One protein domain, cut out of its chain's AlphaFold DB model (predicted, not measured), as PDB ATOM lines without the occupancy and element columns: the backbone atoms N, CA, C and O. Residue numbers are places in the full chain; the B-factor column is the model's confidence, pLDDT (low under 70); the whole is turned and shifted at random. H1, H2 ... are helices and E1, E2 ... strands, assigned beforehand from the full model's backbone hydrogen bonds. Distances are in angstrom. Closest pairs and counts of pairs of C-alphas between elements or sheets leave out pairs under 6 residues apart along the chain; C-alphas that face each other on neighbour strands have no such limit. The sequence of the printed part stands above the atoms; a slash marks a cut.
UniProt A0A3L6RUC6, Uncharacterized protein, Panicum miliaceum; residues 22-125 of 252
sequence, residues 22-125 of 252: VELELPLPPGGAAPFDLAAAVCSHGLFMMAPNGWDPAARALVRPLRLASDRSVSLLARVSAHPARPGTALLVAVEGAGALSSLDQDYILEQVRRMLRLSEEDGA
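Overview. This is residues 22 to 125 of the 252 residues of an uncharacterized protein of Panicum miliaceum (UniProt A0A3L6RUC6). One strongly twisted sheet of five strands curls round the long helix H2, while the short helix H1 sits on the same face toward the E2 edge; no named helix covers the other face. The last helix, H3, lies off the sheet. The printed part has 104 residues, in the order E1 H1 E2 E3 E4 E5 H2 H3; the antiparallel sheet runs E1 E5 E4 E3 E2, and the class is mixed. It is compact, with a radius of gyration of the C-alphas of 13.2 A and spans of 39 by 27 by 25 A.

Along the chain. E1, residues 22 to 27, begins at C-alpha 22 (154.780, 120.451, 114.417). H1 is residues 38 to 44 and E2 residues 54 to 56. E3, residues 61 to 67, is 18.3 A long; E4, residues 75 to 82, 22.1 A; E5, residues 90 to 96, 19.3 A. H2, residues 103 to 116, is 20.0 A long. H3, residues 121 to 125, ends at C-alpha 125 (168.622, 95.369, 103.995).

Arrangement. E1 is antiparallel to E5 at 157 degrees, with N 24 and O 93 2.8 A apart. E2 to E5 form a meander, each strand the antiparallel neighbour of the one before: N 56 and O 61 are 2.9 A apart, N 64 and O 78 2.9 A, N 79 and O 94 2.8 A. The closest C-alphas of E1 and H2 are those of Leu 26 and Leu 110, 6.3 A. H1 has a height of 9.6 A over the sheet and only just stands up from it, rising 40.2 degrees. In H1, H2 and H3 every O i to N i+4 pair is within hydrogen-bond range. H2 and H3 are apart.

Size, cuts and confidence. The farthest C-alphas, of Ala 33 and Ser 73, are 40.9 A apart. The printed part has no cut and no long link. Mean pLDDT of the printed part is 90.0; residues 31 to 34 are under 70.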
ATOM      1  N   VAL A  22     153.411 120.873 114.114       95.88
ATOM      2  CA  VAL A  22     154.780 120.451 114.417       95.88
ATOM      3  C   VAL A  22     155.295 119.593 113.272       95.88
ATOM      4  O   VAL A  22     154.609 118.681 112.808       95.88
ATOM      5  N   GLU A  23     156.505 119.886 112.810       96.06
ATOM      6  CA  GLU A  23     157.180 119.130 111.761       96.06
ATOM      7  C   GLU A  23     158.284 118.265 112.353       96.06
ATOM      8  O   GLU A  23     159.160 118.750 113.064       96.06
ATOM      9  N   LEU A  24     158.228 116.974 112.050       96.62
ATOM     10  CA  LEU A  24     159.194 115.976 112.476       96.62
ATOM     11  C   LEU A  24     159.838 115.354 111.243       96.62
ATOM     12  O   LEU A  24     159.183 115.117 110.224       96.62
ATOM     13  N   GLU A  25     161.120 115.043 111.349       96.44
ATOM     14  CA  GLU A  25     161.855 114.360 110.296       96.44
ATOM     15  C   GLU A  25     162.009 112.877 110.629       96.44
ATOM     16  O   GLU A  25     162.448 112.512 111.718       96.44
ATOM     17  N   LEU A  26     161.683 112.016 109.662       95.12
ATOM     18  CA  LEU A  26     161.957 110.588 109.730       95.12
ATOM     19  C   LEU A  26     163.062 110.230 108.728       95.12
ATOM     20  O   LEU A  26     162.779 110.147 107.527       95.12
ATOM     21  N   PRO A  27     164.296 109.971 109.192       92.50
ATOM     22  CA  PRO A  27     165.355 109.457 108.338       92.50
ATOM     23  C   PRO A  27     164.965 108.100 107.755       92.50
ATOM     24  O   PRO A  27     164.463 107.217 108.465       92.50
ATOM     25  N   LEU A  28     165.201 107.940 106.458       89.06
ATOM     26  CA  LEU A  28     165.026 106.672 105.768       89.06
ATOM     27  C   LEU A  28     166.297 105.832 105.915       89.06
ATOM     28  O   LEU A  28     167.396 106.392 105.870       89.06
ATOM     29  N   PRO A  29     166.172 104.501 106.058       82.44
ATOM     30  CA  PRO A  29     167.337 103.632 106.031       82.44
ATOM     31  C   PRO A  29     168.061 103.801 104.686       82.44
ATOM     32  O   PRO A  29     167.400 104.050 103.666       82.44
ATOM     33  N   PRO A  30     169.399 103.672 104.650       71.75
ATOM     34  CA  PRO A  30     170.156 103.760 103.411       71.75
ATOM     35  C   PRO A  30     169.623 102.726 102.412       71.75
ATOM     36  O   PRO A  30     169.749 101.514 102.586       71.75
ATOM     37  N   GLY A  31     168.950 103.226 101.377       63.81
ATOM     38  CA  GLY A  31     168.352 102.405 100.336       63.81
ATOM     39  C   GLY A  31     169.398 101.888  99.353       63.81
ATOM     40  O   GLY A  31     170.480 102.454  99.206       63.81
ATOM     41  N   GLY A  32     169.054 100.808  98.647       60.22
ATOM     42  CA  GLY A  32     169.822 100.321  97.501       60.22
ATOM     43  C   GLY A  32     169.817 101.304  96.318       60.22
ATOM     44  O   GLY A  32     169.625 102.504  96.460       60.22
ATOM     45  N   ALA A  33     169.992 100.798  95.098       61.16
ATOM     46  CA  ALA A  33     170.246 101.607  93.896       61.16
ATOM     47  C   ALA A  33     169.129 102.593  93.457       61.16
ATOM     48  O   ALA A  33     169.255 103.204  92.396       61.16
ATOM     49  N   ALA A  34     168.023 102.726  94.195       68.94
ATOM     50  CA  ALA A  34     166.926 103.635  93.870       68.94
ATOM     51  C   ALA A  34     166.422 104.387  95.116       68.94
ATOM     52  O   ALA A  34     166.340 103.783  96.188       68.94
ATOM     53  N   PRO A  35     166.029 105.669  94.969       80.12
ATOM     54  CA  PRO A  35     165.459 106.451  96.060       80.12
ATOM     55  C   PRO A  35     164.116 105.871  96.515       80.12
ATOM     56  O   PRO A  35     163.389 105.250  95.732       80.12
ATOM     57  N   PHE A  36     163.773 106.101  97.781       85.88
ATOM     58  CA  PHE A  36     162.492 105.682  98.341       85.88
ATOM     59  C   PHE A  36     161.316 106.417  97.678       85.88
ATOM     60  O   PHE A  36     161.320 107.644  97.570       85.88
ATOM     61  N   ASP A  37     160.286 105.669  97.276       87.88
ATOM     62  CA  ASP A  37     159.036 106.210  96.735       87.88
ATOM     63  C   ASP A  37     157.881 105.936  97.705       87.88
ATOM     64  O   ASP A  37     157.382 104.811  97.810       87.88
ATOM     65  N   LEU A  38     157.446 106.991  98.401       91.75
ATOM     66  CA  LEU A  38     156.362 106.918  99.379       91.75
ATOM     67  C   LEU A  38     155.047 106.445  98.752       91.75
ATOM     68  O   LEU A  38     154.349 105.633  99.356       91.75
ATOM     69  N   ALA A  39     154.710 106.914  97.548       90.81
ATOM     70  CA  ALA A  39     153.458 106.539  96.897       90.81
ATOM     71  C   ALA A  39     153.462 105.043  96.563       90.81
ATOM     72  O   ALA A  39     152.504 104.330  96.860       90.81
ATOM     73  N   ALA A  40     154.580 104.542  96.029       88.44
ATOM     74  CA  ALA A  40     154.743 103.120  95.757       88.44
ATOM     75  C   ALA A  40     154.641 102.272  97.036       88.44
ATOM     76  O   ALA A  40     153.988 101.226  97.011       88.44
ATOM     77  N   ALA A  41     155.235 102.714  98.150       89.38
ATOM     78  CA  ALA A  41     155.130 102.027  99.439       89.38
ATOM     79  C   ALA A  41     153.681 102.002  99.957       89.38
ATOM     80  O   ALA A  41     153.157 100.935 100.281       89.38
ATOM     81  N   VAL A  42     152.995 103.150  99.958       90.19
ATOM     82  CA  VAL A  42     151.591 103.275 100.386       90.19
ATOM     83  C   VAL A  42     150.672 102.377  99.558       90.19
ATOM     84  O   VAL A  42     149.845 101.658 100.126       90.19
ATOM     85  N   CYS A  43     150.839 102.364  98.234       85.81
ATOM     86  CA  CYS A  43     150.059 101.509  97.342       85.81
ATOM     87  C   CYS A  43     150.372 100.021  97.543       85.81
ATOM     88  O   CYS A  43     149.451  99.216  97.655       85.81
ATOM     89  N   SER A  44     151.654  99.650  97.636       85.38
ATOM     90  CA  SER A  44     152.080  98.245  97.775       85.38
ATOM     91  C   SER A  44     151.598  97.613  99.080       85.38
ATOM     92  O   SER A  44     151.312  96.418  99.125       85.38
ATOM     93  N   HIS A  45     151.493  98.412 100.142       83.19
ATOM     94  CA  HIS A  45     150.986  97.969 101.440       83.19
ATOM     95  C   HIS A  45     149.465  98.099 101.579       83.19
ATOM     96  O   HIS A  45     148.920  97.694 102.601       83.19
ATOM     97  N   GLY A  46     148.773  98.657 100.579       87.50
ATOM     98  CA  GLY A  46     147.333  98.905 100.643       87.50
ATOM     99  C   GLY A  46     146.935  99.915 101.722       87.50
ATOM    100  O   GLY A  46     145.770  99.952 102.109       87.50
ATOM    101  N   LEU A  47     147.875 100.739 102.209       88.25
ATOM    102  CA  LEU A  47     147.640 101.643 103.341       88.25
ATOM    103  C   LEU A  47     146.499 102.617 103.055       88.25
ATOM    104  O   LEU A  47     145.696 102.857 103.947       88.25
ATOM    105  N   PHE A  48     146.381 103.107 101.820       87.00
ATOM    106  CA  PHE A  48     145.315 104.021 101.397       87.00
ATOM    107  C   PHE A  48     143.902 103.407 101.425       87.00
ATOM    108  O   PHE A  48     142.928 104.148 101.435       87.00
ATOM    109  N   MET A  49     143.776 102.074 101.420       87.25
ATOM    110  CA  MET A  49     142.484 101.375 101.508       87.25
ATOM    111  C   MET A  49     142.103 101.032 102.951       87.25
ATOM    112  O   MET A  49     140.993 100.568 103.208       87.25
ATOM    113  N   MET A  50     143.023 101.210 103.900       86.44
ATOM    114  CA  MET A  50     142.819 100.841 105.295       86.44
ATOM    115  C   MET A  50     142.449 102.075 106.107       86.44
ATOM    116  O   MET A  50     143.324 102.862 106.464       86.44
ATOM    117  N   ALA A  51     141.172 102.220 106.463       87.50
ATOM    118  CA  ALA A  51     140.768 103.209 107.458       87.50
ATOM    119  C   ALA A  51     141.592 103.025 108.756       87.50
ATOM    120  O   ALA A  51     141.892 101.888 109.138       87.50
ATOM    121  N   PRO A  52     141.985 104.106 109.448       91.75
ATOM    122  CA  PRO A  52     141.643 105.513 109.213       91.75
ATOM    123  C   PRO A  52     142.634 106.263 108.295       91.75
ATOM    124  O   PRO A  52     142.785 107.475 108.422       91.75
ATOM    125  N   ASN A  53     143.369 105.571 107.421       94.06
ATOM    126  CA  ASN A  53     144.319 106.220 106.524       94.06
ATOM    127  C   ASN A  53     143.610 106.813 105.297       94.06
ATOM    128  O   ASN A  53     142.709 106.195 104.731       94.06
ATOM    129  N   GLY A  54     144.092 107.963 104.840       92.81
ATOM    130  CA  GLY A  54     143.759 108.577 103.562       92.81
ATOM    131  C   GLY A  54     145.025 108.866 102.761       92.81
ATOM    132  O   GLY A  54     146.085 109.142 103.321       92.81
ATOM    133  N   TRP A  55     144.928 108.795 101.438       94.31
ATOM    134  CA  TRP A  55     145.988 109.245 100.541       94.31
ATOM    135  C   TRP A  55     145.558 110.542  99.869       94.31
ATOM    136  O   TRP A  55     144.528 110.572  99.199       94.31
ATOM    137  N   ASP A  56     146.350 111.594 100.044       92.50
ATOM    138  CA  ASP A  56     146.193 112.859  99.339       92.50
ATOM    139  C   ASP A  56     147.056 112.827  98.066       92.50
ATOM    140  O   ASP A  56     148.289 112.905  98.156       92.50
ATOM    141  N   PRO A  57     146.450 112.690  96.871       88.88
ATOM    142  CA  PRO A  57     147.199 112.610  95.626       88.88
ATOM    143  C   PRO A  57     147.844 113.943  95.229       88.88
ATOM    144  O   PRO A  57     148.890 113.916  94.583       88.88
ATOM    145  N   ALA A  58     147.264 115.083  95.623       89.94
ATOM    146  CA  ALA A  58     147.786 116.406  95.287       89.94
ATOM    147  C   ALA A  58     149.054 116.704  96.096       89.94
ATOM    148  O   ALA A  58     150.076 117.091  95.535       89.94
ATOM    149  N   ALA A  59     149.017 116.431  97.402       88.88
ATOM    150  CA  ALA A  59     150.179 116.585  98.278       88.88
ATOM    151  C   ALA A  59     151.151 115.390  98.230       88.88
ATOM    152  O   ALA A  59     152.210 115.437  98.856       88.88
ATOM    153  N   ARG A  60     150.785 114.300  97.536       93.38
ATOM    154  CA  ARG A  60     151.475 112.994  97.574       93.38
ATOM    155  C   ARG A  60     151.791 112.565  99.009       93.38
ATOM    156  O   ARG A  60     152.921 112.178  99.323       93.38
ATOM    157  N   ALA A  61     150.785 112.670  99.872       95.88
ATOM    158  CA  ALA A  61     150.944 112.500 101.304       95.88
ATOM    159  C   ALA A  61     149.965 111.474 101.873       95.88
ATOM    160  O   ALA A  61     148.790 111.429 101.514       95.88
ATOM    161  N   LEU A  62     150.454 110.665 102.808       96.19
ATOM    162  CA  LEU A  62     149.624 109.781 103.611       96.19
ATOM    163  C   LEU A  62     149.111 110.562 104.817       96.19
ATOM    164  O   LEU A  62     149.901 111.063 105.612       96.19
ATOM    165  N   VAL A  63     147.796 110.638 104.964       96.25
ATOM    166  CA  VAL A  63     147.123 111.321 106.065       96.25
ATOM    167  C   VAL A  63     146.506 110.273 106.975       96.25
ATOM    168  O   VAL A  63     145.783 109.396 106.508       96.25
ATOM    169  N   ARG A  64     146.789 110.327 108.275       95.69
ATOM    170  CA  ARG A  64     146.144 109.440 109.245       95.69
ATOM    171  C   ARG A  64     146.221 109.983 110.668       95.69
ATOM    172  O   ARG A  64     147.190 110.657 111.006       95.69
ATOM    173  N   PRO A  65     145.286 109.603 111.544       96.25
ATOM    174  CA  PRO A  65     145.455 109.790 112.976       96.25
ATOM    175  C   PRO A  65     146.616 108.937 113.522       96.25
ATOM    176  O   PRO A  65     146.720 107.738 113.215       96.25
ATOM    177  N   LEU A  66     147.467 109.550 114.346       95.94
ATOM    178  CA  LEU A  66     148.530 108.907 115.124       95.94
ATOM    179  C   LEU A  66     148.330 109.192 116.610       95.94
ATOM    180  O   LEU A  66     147.952 110.295 116.995       95.94
ATOM    181  N   ARG A  67     148.573 108.180 117.445       96.12
ATOM    182  CA  ARG A  67     148.393 108.292 118.896       96.12
ATOM    183  C   ARG A  67     149.598 108.943 119.551       96.12
ATOM    184  O   ARG A  67     150.723 108.726 119.101       96.12
ATOM    185  N   LEU A  68     149.356 109.648 120.646       95.25
ATOM    186  CA  LEU A  68     150.411 110.147 121.518       95.25
ATOM    187  C   LEU A  68     150.850 109.055 122.506       95.25
ATOM    188  O   LEU A  68     150.096 108.128 122.821       95.25
ATOM    189  N   ALA A  69     152.098 109.130 122.962       95.19
ATOM    190  CA  ALA A  69     152.616 108.268 124.019       95.19
ATOM    191  C   ALA A  69     152.137 108.733 125.394       95.19
ATOM    192  O   ALA A  69     151.774 107.887 126.213       95.19
ATOM    193  N   SER A  70     152.122 110.050 125.616       92.81
ATOM    194  CA  SER A  70     151.707 110.682 126.871       92.81
ATOM    195  C   SER A  70     150.243 110.387 127.201       92.81
ATOM    196  O   SER A  70     149.911 110.101 128.348       92.81
ATOM    197  N   ASP A  71     149.379 110.377 126.181       91.50
ATOM    198  CA  ASP A  71     147.984 109.960 126.289       91.50
ATOM    199  C   ASP A  71     147.562 109.162 125.049       91.50
ATOM    200  O   ASP A  71     147.400 109.693 123.951       91.50
ATOM    201  N   ARG A  72     147.344 107.857 125.235       90.94
ATOM    202  CA  ARG A  72     146.975 106.939 124.146       90.94
ATOM    203  C   ARG A  72     145.524 107.075 123.687       90.94
ATOM    204  O   ARG A  72     145.173 106.469 122.670       90.94
ATOM    205  N   SER A  73     144.689 107.793 124.436       91.44
ATOM    206  CA  SER A  73     143.312 108.102 124.042       91.44
ATOM    207  C   SER A  73     143.258 109.249 123.031       91.44
ATOM    208  O   SER A  73     142.357 109.290 122.193       91.44
ATOM    209  N   VAL A  74     144.273 110.118 123.035       92.62
ATOM    210  CA  VAL A  74     144.404 111.232 122.098       92.62
ATOM    211  C   VAL A  74     145.072 110.757 120.811       92.62
ATOM    212  O   VAL A  74     146.088 110.056 120.812       92.62
ATOM    213  N   SER A  75     144.486 111.145 119.680       94.44
ATOM    214  CA  SER A  75     145.084 110.966 118.358       94.44
ATOM    215  C   SER A  75     145.108 112.297 117.626       94.44
ATOM    216  O   SER A  75     144.086 112.974 117.551       94.44
ATOM    217  N   LEU A  76     146.262 112.647 117.071       95.19
ATOM    218  CA  LEU A  76     146.438 113.839 116.248       95.19
ATOM    219  C   LEU A  76     146.528 113.448 114.779       95.19
ATOM    220  O   LEU A  76     147.030 112.372 114.438       95.19
ATOM    221  N   LEU A  77     146.029 114.316 113.903       96.56
ATOM    222  CA  LEU A  77     146.113 114.094 112.468       96.56
ATOM    223  C   LEU A  77     147.558 114.319 112.017       96.56
ATOM    224  O   LEU A  77     148.135 115.378 112.249       96.56
ATOM    225  N   ALA A  78     148.142 113.307 111.385       96.88
ATOM    226  CA  ALA A  78     149.491 113.367 110.857       96.88
ATOM    227  C   ALA A  78     149.486 113.213 109.338       96.88
ATOM    228  O   ALA A  78     148.804 112.347 108.784       96.88
ATOM    229  N   ARG A  79     150.306 114.023 108.676       97.12
ATOM    230  CA  ARG A  79     150.547 113.999 107.239       97.12
ATOM    231  C   ARG A  79     151.999 113.617 106.976       97.12
ATOM    232  O   ARG A  79     152.920 114.329 107.357       97.12
ATOM    233  N   VAL A  80     152.197 112.486 106.311       97.38
ATOM    234  CA  VAL A  80     153.513 111.949 105.955       97.38
ATOM    235  C   VAL A  80     153.755 112.191 104.474       97.38
ATOM    236  O   VAL A  80     152.964 111.753 103.641       97.38
ATOM    237  N   SER A  81     154.846 112.869 104.139       96.62
ATOM    238  CA  SER A  81     155.221 113.218 102.763       96.62
ATOM    239  C   SER A  81     156.728 113.059 102.545       96.62
ATOM    240  O   SER A  81     157.484 112.847 103.494       96.62
ATOM    241  N   ALA A  82     157.183 113.121 101.293       93.88
ATOM    242  CA  ALA A  82     158.615 113.182 101.011       93.88
ATOM    243  C   ALA A  82     159.203 114.497 101.547       93.88
ATOM    244  O   ALA A  82     158.585 115.551 101.400       93.88
ATOM    245  N   HIS A  83     160.397 114.452 102.145       93.69
ATOM    246  CA  HIS A  83     161.024 115.665 102.659       93.69
ATOM    247  C   HIS A  83     161.396 116.612 101.498       93.69
ATOM    248  O   HIS A  83     162.132 116.192 100.601       93.69
ATOM    249  N   PRO A  84     160.979 117.895 101.512       89.94
ATOM    250  CA  PRO A  84     161.183 118.811 100.383       89.94
ATOM    251  C   PRO A  84     162.666 119.083 100.087       89.94
ATOM    252  O   PRO A  84     163.080 119.033  98.936       89.94
ATOM    253  N   ALA A  85     163.487 119.296 101.121       90.00
ATOM    254  CA  ALA A  85     164.932 119.513 100.958       90.00
ATOM    255  C   ALA A  85     165.772 118.227 100.801       90.00
ATOM    256  O   ALA A  85     166.932 118.295 100.409       90.00
ATOM    257  N   ARG A  86     165.221 117.058 101.152       86.75
ATOM    258  CA  ARG A  86     165.947 115.777 101.244       86.75
ATOM    259  C   ARG A  86     165.112 114.620 100.672       86.75
ATOM    260  O   ARG A  86     164.843 113.632 101.365       86.75
ATOM    261  N   PRO A  87     164.635 114.744  99.419       84.00
ATOM    262  CA  PRO A  87     163.754 113.747  98.837       84.00
ATOM    263  C   PRO A  87     164.488 112.410  98.689       84.00
ATOM    264  O   PRO A  87     165.586 112.338  98.145       84.00
ATOM    265  N   GLY A  88     163.870 111.331  99.169       83.25
ATOM    266  CA  GLY A  88     164.406 109.970  99.059       83.25
ATOM    267  C   GLY A  88     165.354 109.543 100.184       83.25
ATOM    268  O   GLY A  88     165.630 108.350 100.278       83.25
ATOM    269  N   THR A  89     165.789 110.462 101.056       86.94
ATOM    270  CA  THR A  89     166.603 110.153 102.251       86.94
ATOM    271  C   THR A  89     165.876 110.436 103.563       86.94
ATOM    272  O   THR A  89     166.240 109.880 104.594       86.94
ATOM    273  N   ALA A  90     164.833 111.268 103.541       92.56
ATOM    274  CA  ALA A  90     163.982 111.519 104.696       92.56
ATOM    275  C   ALA A  90     162.510 111.690 104.293       92.56
ATOM    276  O   ALA A  90     162.179 112.069 103.162       92.56
ATOM    277  N   LEU A  91     161.620 111.430 105.249       95.88
ATOM    278  CA  LEU A  91     160.206 111.787 105.185       95.88
ATOM    279  C   LEU A  91     159.923 112.942 106.143       95.88
ATOM    280  O   LEU A  91     160.509 113.027 107.221       95.88
ATOM    281  N   LEU A  92     158.991 113.801 105.745       97.31
ATOM    282  CA  LEU A  92     158.441 114.852 106.587       97.31
ATOM    283  C   LEU A  92     157.133 114.350 107.203       97.31
ATOM    284  O   LEU A  92     156.208 113.975 106.473       97.31
ATOM    285  N   VAL A  93     157.061 114.350 108.532       97.56
ATOM    286  CA  VAL A  93     155.868 114.009 109.313       97.56
ATOM    287  C   VAL A  93     155.342 115.277 109.966       97.56
ATOM    288  O   VAL A  93     155.932 115.826 110.887       97.56
ATOM    289  N   ALA A  94     154.206 115.732 109.472       96.94
ATOM    290  CA  ALA A  94     153.533 116.930 109.919       96.94
ATOM    291  C   ALA A  94     152.368 116.587 110.831       96.94
ATOM    292  O   ALA A  94     151.439 115.918 110.388       96.94
ATOM    293  N   VAL A  95     152.402 117.047 112.075       96.75
ATOM    294  CA  VAL A  95     151.356 116.788 113.065       96.75
ATOM    295  C   VAL A  95     150.524 118.048 113.240       96.75
ATOM    296  O   VAL A  95     151.042 119.087 113.643       96.75
ATOM    297  N   GLU A  96     149.245 117.957 112.904       94.50
ATOM    298  CA  GLU A  96     148.297 119.069 112.931       94.50
ATOM    299  C   GLU A  96     147.620 119.178 114.308       94.50
ATOM    300  O   GLU A  96     147.368 118.172 114.975       94.50
ATOM    301  N   GLY A  97     147.311 120.407 114.734       87.94
ATOM    302  CA  GLY A  97     146.568 120.673 115.971       87.94
ATOM    303  C   GLY A  97     147.414 120.659 117.248       87.94
ATOM    304  O   GLY A  97     146.855 120.716 118.341       87.94
ATOM    305  N   ALA A  98     148.744 120.614 117.130       84.56
ATOM    306  CA  ALA A  98     149.672 120.716 118.253       84.56
ATOM    307  C   ALA A  98     150.579 121.941 118.097       84.56
ATOM    308  O   ALA A  98     151.208 122.121 117.058       84.56
ATOM    309  N   GLY A  99     150.667 122.768 119.143       85.75
ATOM    310  CA  GLY A  99     151.642 123.867 119.218       85.75
ATOM    311  C   GLY A  99     153.054 123.388 119.547       85.75
ATOM    312  O   GLY A  99     154.030 123.952 119.069       85.75
ATOM    313  N   ALA A 100     153.157 122.319 120.336       90.50
ATOM    314  CA  ALA A 100     154.399 121.641 120.666       90.50
ATOM    315  C   ALA A 100     154.101 120.170 120.982       90.50
ATOM    316  O   ALA A 100     153.007 119.834 121.440       90.50
ATOM    317  N   LEU A 101     155.082 119.301 120.753       93.56
ATOM    318  CA  LEU A 101     155.034 117.890 121.132       93.56
ATOM    319  C   LEU A 101     156.185 117.598 122.087       93.56
ATOM    320  O   LEU A 101     157.300 118.071 121.865       93.56
ATOM    321  N   SER A 102     155.930 116.797 123.121       95.06
ATOM    322  CA  SER A 102     157.001 116.293 123.986       95.06
ATOM    323  C   SER A 102     157.959 115.408 123.180       95.06
ATOM    324  O   SER A 102     157.528 114.750 122.232       95.06
ATOM    325  N   SER A 103     159.240 115.330 123.554       96.12
ATOM    326  CA  SER A 103     160.201 114.448 122.867       96.12
ATOM    327  C   SER A 103     159.724 112.989 122.832       96.12
ATOM    328  O   SER A 103     159.853 112.319 121.814       96.12
ATOM    329  N   LEU A 104     159.074 112.531 123.908       96.56
ATOM    330  CA  LEU A 104     158.483 111.195 123.992       96.56
ATOM    331  C   LEU A 104     157.397 110.969 122.928       96.56
ATOM    332  O   LEU A 104     157.354 109.913 122.295       96.56
ATOM    333  N   ASP A 105     156.517 111.950 122.726       96.56
ATOM    334  CA  ASP A 105     155.459 111.869 121.719       96.56
ATOM    335  C   ASP A 105     156.018 111.950 120.299       96.56
ATOM    336  O   ASP A 105     155.552 111.221 119.423       96.56
ATOM    337  N   GLN A 106     157.037 112.785 120.076       96.94
ATOM    338  CA  GLN A 106     157.730 112.879 118.790       96.94
ATOM    339  C   GLN A 106     158.331 111.526 118.391       96.94
ATOM    340  O   GLN A 106     158.007 111.002 117.322       96.94
ATOM    341  N   ASP A 107     159.121 110.913 119.276       96.88
ATOM    342  CA  ASP A 107     159.742 109.607 119.034       96.88
ATOM    343  C   ASP A 107     158.690 108.520 118.792       96.88
ATOM    344  O   ASP A 107     158.806 107.701 117.876       96.88
ATOM    345  N   TYR A 108     157.610 108.533 119.574       97.06
ATOM    346  CA  TYR A 108     156.532 107.560 119.439       97.06
ATOM    347  C   TYR A 108     155.747 107.704 118.129       97.06
ATOM    348  O   TYR A 108     155.333 106.703 117.533       97.06
ATOM    349  N   ILE A 109     155.540 108.932 117.653       97.00
ATOM    350  CA  ILE A 109     154.934 109.218 116.348       97.00
ATOM    351  C   ILE A 109     155.838 108.704 115.224       97.00
ATOM    352  O   ILE A 109     155.367 107.976 114.344       97.00
ATOM    353  N   LEU A 110     157.134 109.019 115.274       97.06
ATOM    354  CA  LEU A 110     158.108 108.567 114.278       97.06
ATOM    355  C   LEU A 110     158.189 107.035 114.226       97.06
ATOM    356  O   LEU A 110     158.172 106.450 113.140       97.06
ATOM    357  N   GLU A 111     158.175 106.366 115.379       95.81
ATOM    358  CA  GLU A 111     158.162 104.904 115.469       95.81
ATOM    359  C   GLU A 111     156.888 104.269 114.900       95.81
ATOM    360  O   GLU A 111     156.948 103.234 114.226       95.81
ATOM    361  N   GLN A 112     155.721 104.884 115.117       95.88
ATOM    362  CA  GLN A 112     154.478 104.431 114.487       95.88
ATOM    363  C   GLN A 112     154.575 104.496 112.959       95.88
ATOM    364  O   GLN A 112     154.197 103.533 112.282       95.88
ATOM    365  N   VAL A 113     155.113 105.590 112.412       95.62
ATOM    366  CA  VAL A 113     155.291 105.759 110.962       95.62
ATOM    367  C   VAL A 113     156.317 104.767 110.413       95.62
ATOM    368  O   VAL A 113     156.042 104.106 109.408       95.62
ATOM    369  N   ARG A 114     157.452 104.583 111.098       94.50
ATOM    370  CA  ARG A 114     158.490 103.611 110.722       94.50
ATOM    371  C   ARG A 114     157.927 102.196 110.610       94.50
ATOM    372  O   ARG A 114     158.166 101.521 109.610       94.50
ATOM    373  N   ARG A 115     157.135 101.753 111.591       91.88
ATOM    374  CA  ARG A 115     156.506 100.417 111.581       91.88
ATOM    375  C   ARG A 115     155.448 100.284 110.495       91.88
ATOM    376  O   ARG A 115     155.380  99.255 109.831       91.88
ATOM    377  N   MET A 116     154.639 101.322 110.306       92.44
ATOM    378  CA  MET A 116     153.596 101.345 109.282       92.44
ATOM    379  C   MET A 116     154.174 101.203 107.869       92.44
ATOM    380  O   MET A 116     153.612 100.476 107.054       92.44
ATOM    381  N   LEU A 117     155.285 101.886 107.588       91.19
ATOM    382  CA  LEU A 117     155.947 101.873 106.282       91.19
ATOM    383  C   LEU A 117     157.032 100.795 106.157       91.19
ATOM    384  O   LEU A 117     157.686 100.727 105.121       91.19
ATOM    385  N   ARG A 118     157.215  99.958 107.189       89.00
ATOM    386  CA  ARG A 118     158.241  98.902 107.243       89.00
ATOM    387  C   ARG A 118     159.640  99.440 106.914       89.00
ATOM    388  O   ARG A 118     160.338  98.925 106.051       89.00
ATOM    389  N   LEU A 119     160.019 100.526 107.589       86.75
ATOM    390  CA  LEU A 119     161.283 101.251 107.399       86.75
ATOM    391  C   LEU A 119     162.342 100.859 108.442       86.75
ATOM    392  O   LEU A 119     163.105 101.708 108.902       86.75
ATOM    393  N   SER A 120     162.353  99.601 108.885       81.12
ATOM    394  CA  SER A 120     163.423  99.117 109.762       81.12
ATOM    395  C   SER A 120     164.713  98.889 108.967       81.12
ATOM    396  O   SER A 120     164.667  98.671 107.756       81.12
ATOM    397  N   GLU A 121     165.864  98.898 109.642       76.06
ATOM    398  CA  GLU A 121     167.150  98.530 109.025       76.06
ATOM    399  C   GLU A 121     167.094  97.125 108.398       76.06
ATOM    400  O   GLU A 121     167.599  96.901 107.299       76.06
ATOM    401  N   GLU A 122     166.407  96.185 109.054       77.38
ATOM    402  CA  GLU A 122     166.205  94.822 108.550       77.38
ATOM    403  C   GLU A 122     165.379  94.805 107.255       77.38
ATOM    404  O   GLU A 122     165.744  94.122 106.293       77.38
ATOM    405  N   ASP A 123     164.286  95.576 107.204       76.19
ATOM    406  CA  ASP A 123     163.470  95.714 105.995       76.19
ATOM    407  C   ASP A 123     164.273  96.403 104.872       76.19
ATOM    408  O   ASP A 123     164.210  95.976 103.718       76.19
ATOM    409  N   GLY A 124     165.075  97.423 105.203       74.38
ATOM    410  CA  GLY A 124     165.960  98.118 104.266       74.38
ATOM    411  C   GLY A 124     166.994  97.184 103.634       74.38
ATOM    412  O   GLY A 124     167.113  97.124 102.406       74.38
ATOM    413  N   ALA A 125     167.675  96.380 104.455       74.56
ATOM    414  CA  ALA A 125     168.622  95.369 103.995       74.56
ATOM    415  C   ALA A 125     167.949  94.317 103.097       74.56
ATOM    416  O   ALA A 125     168.472  93.993 102.028       74.56
TER     417      ALA A 125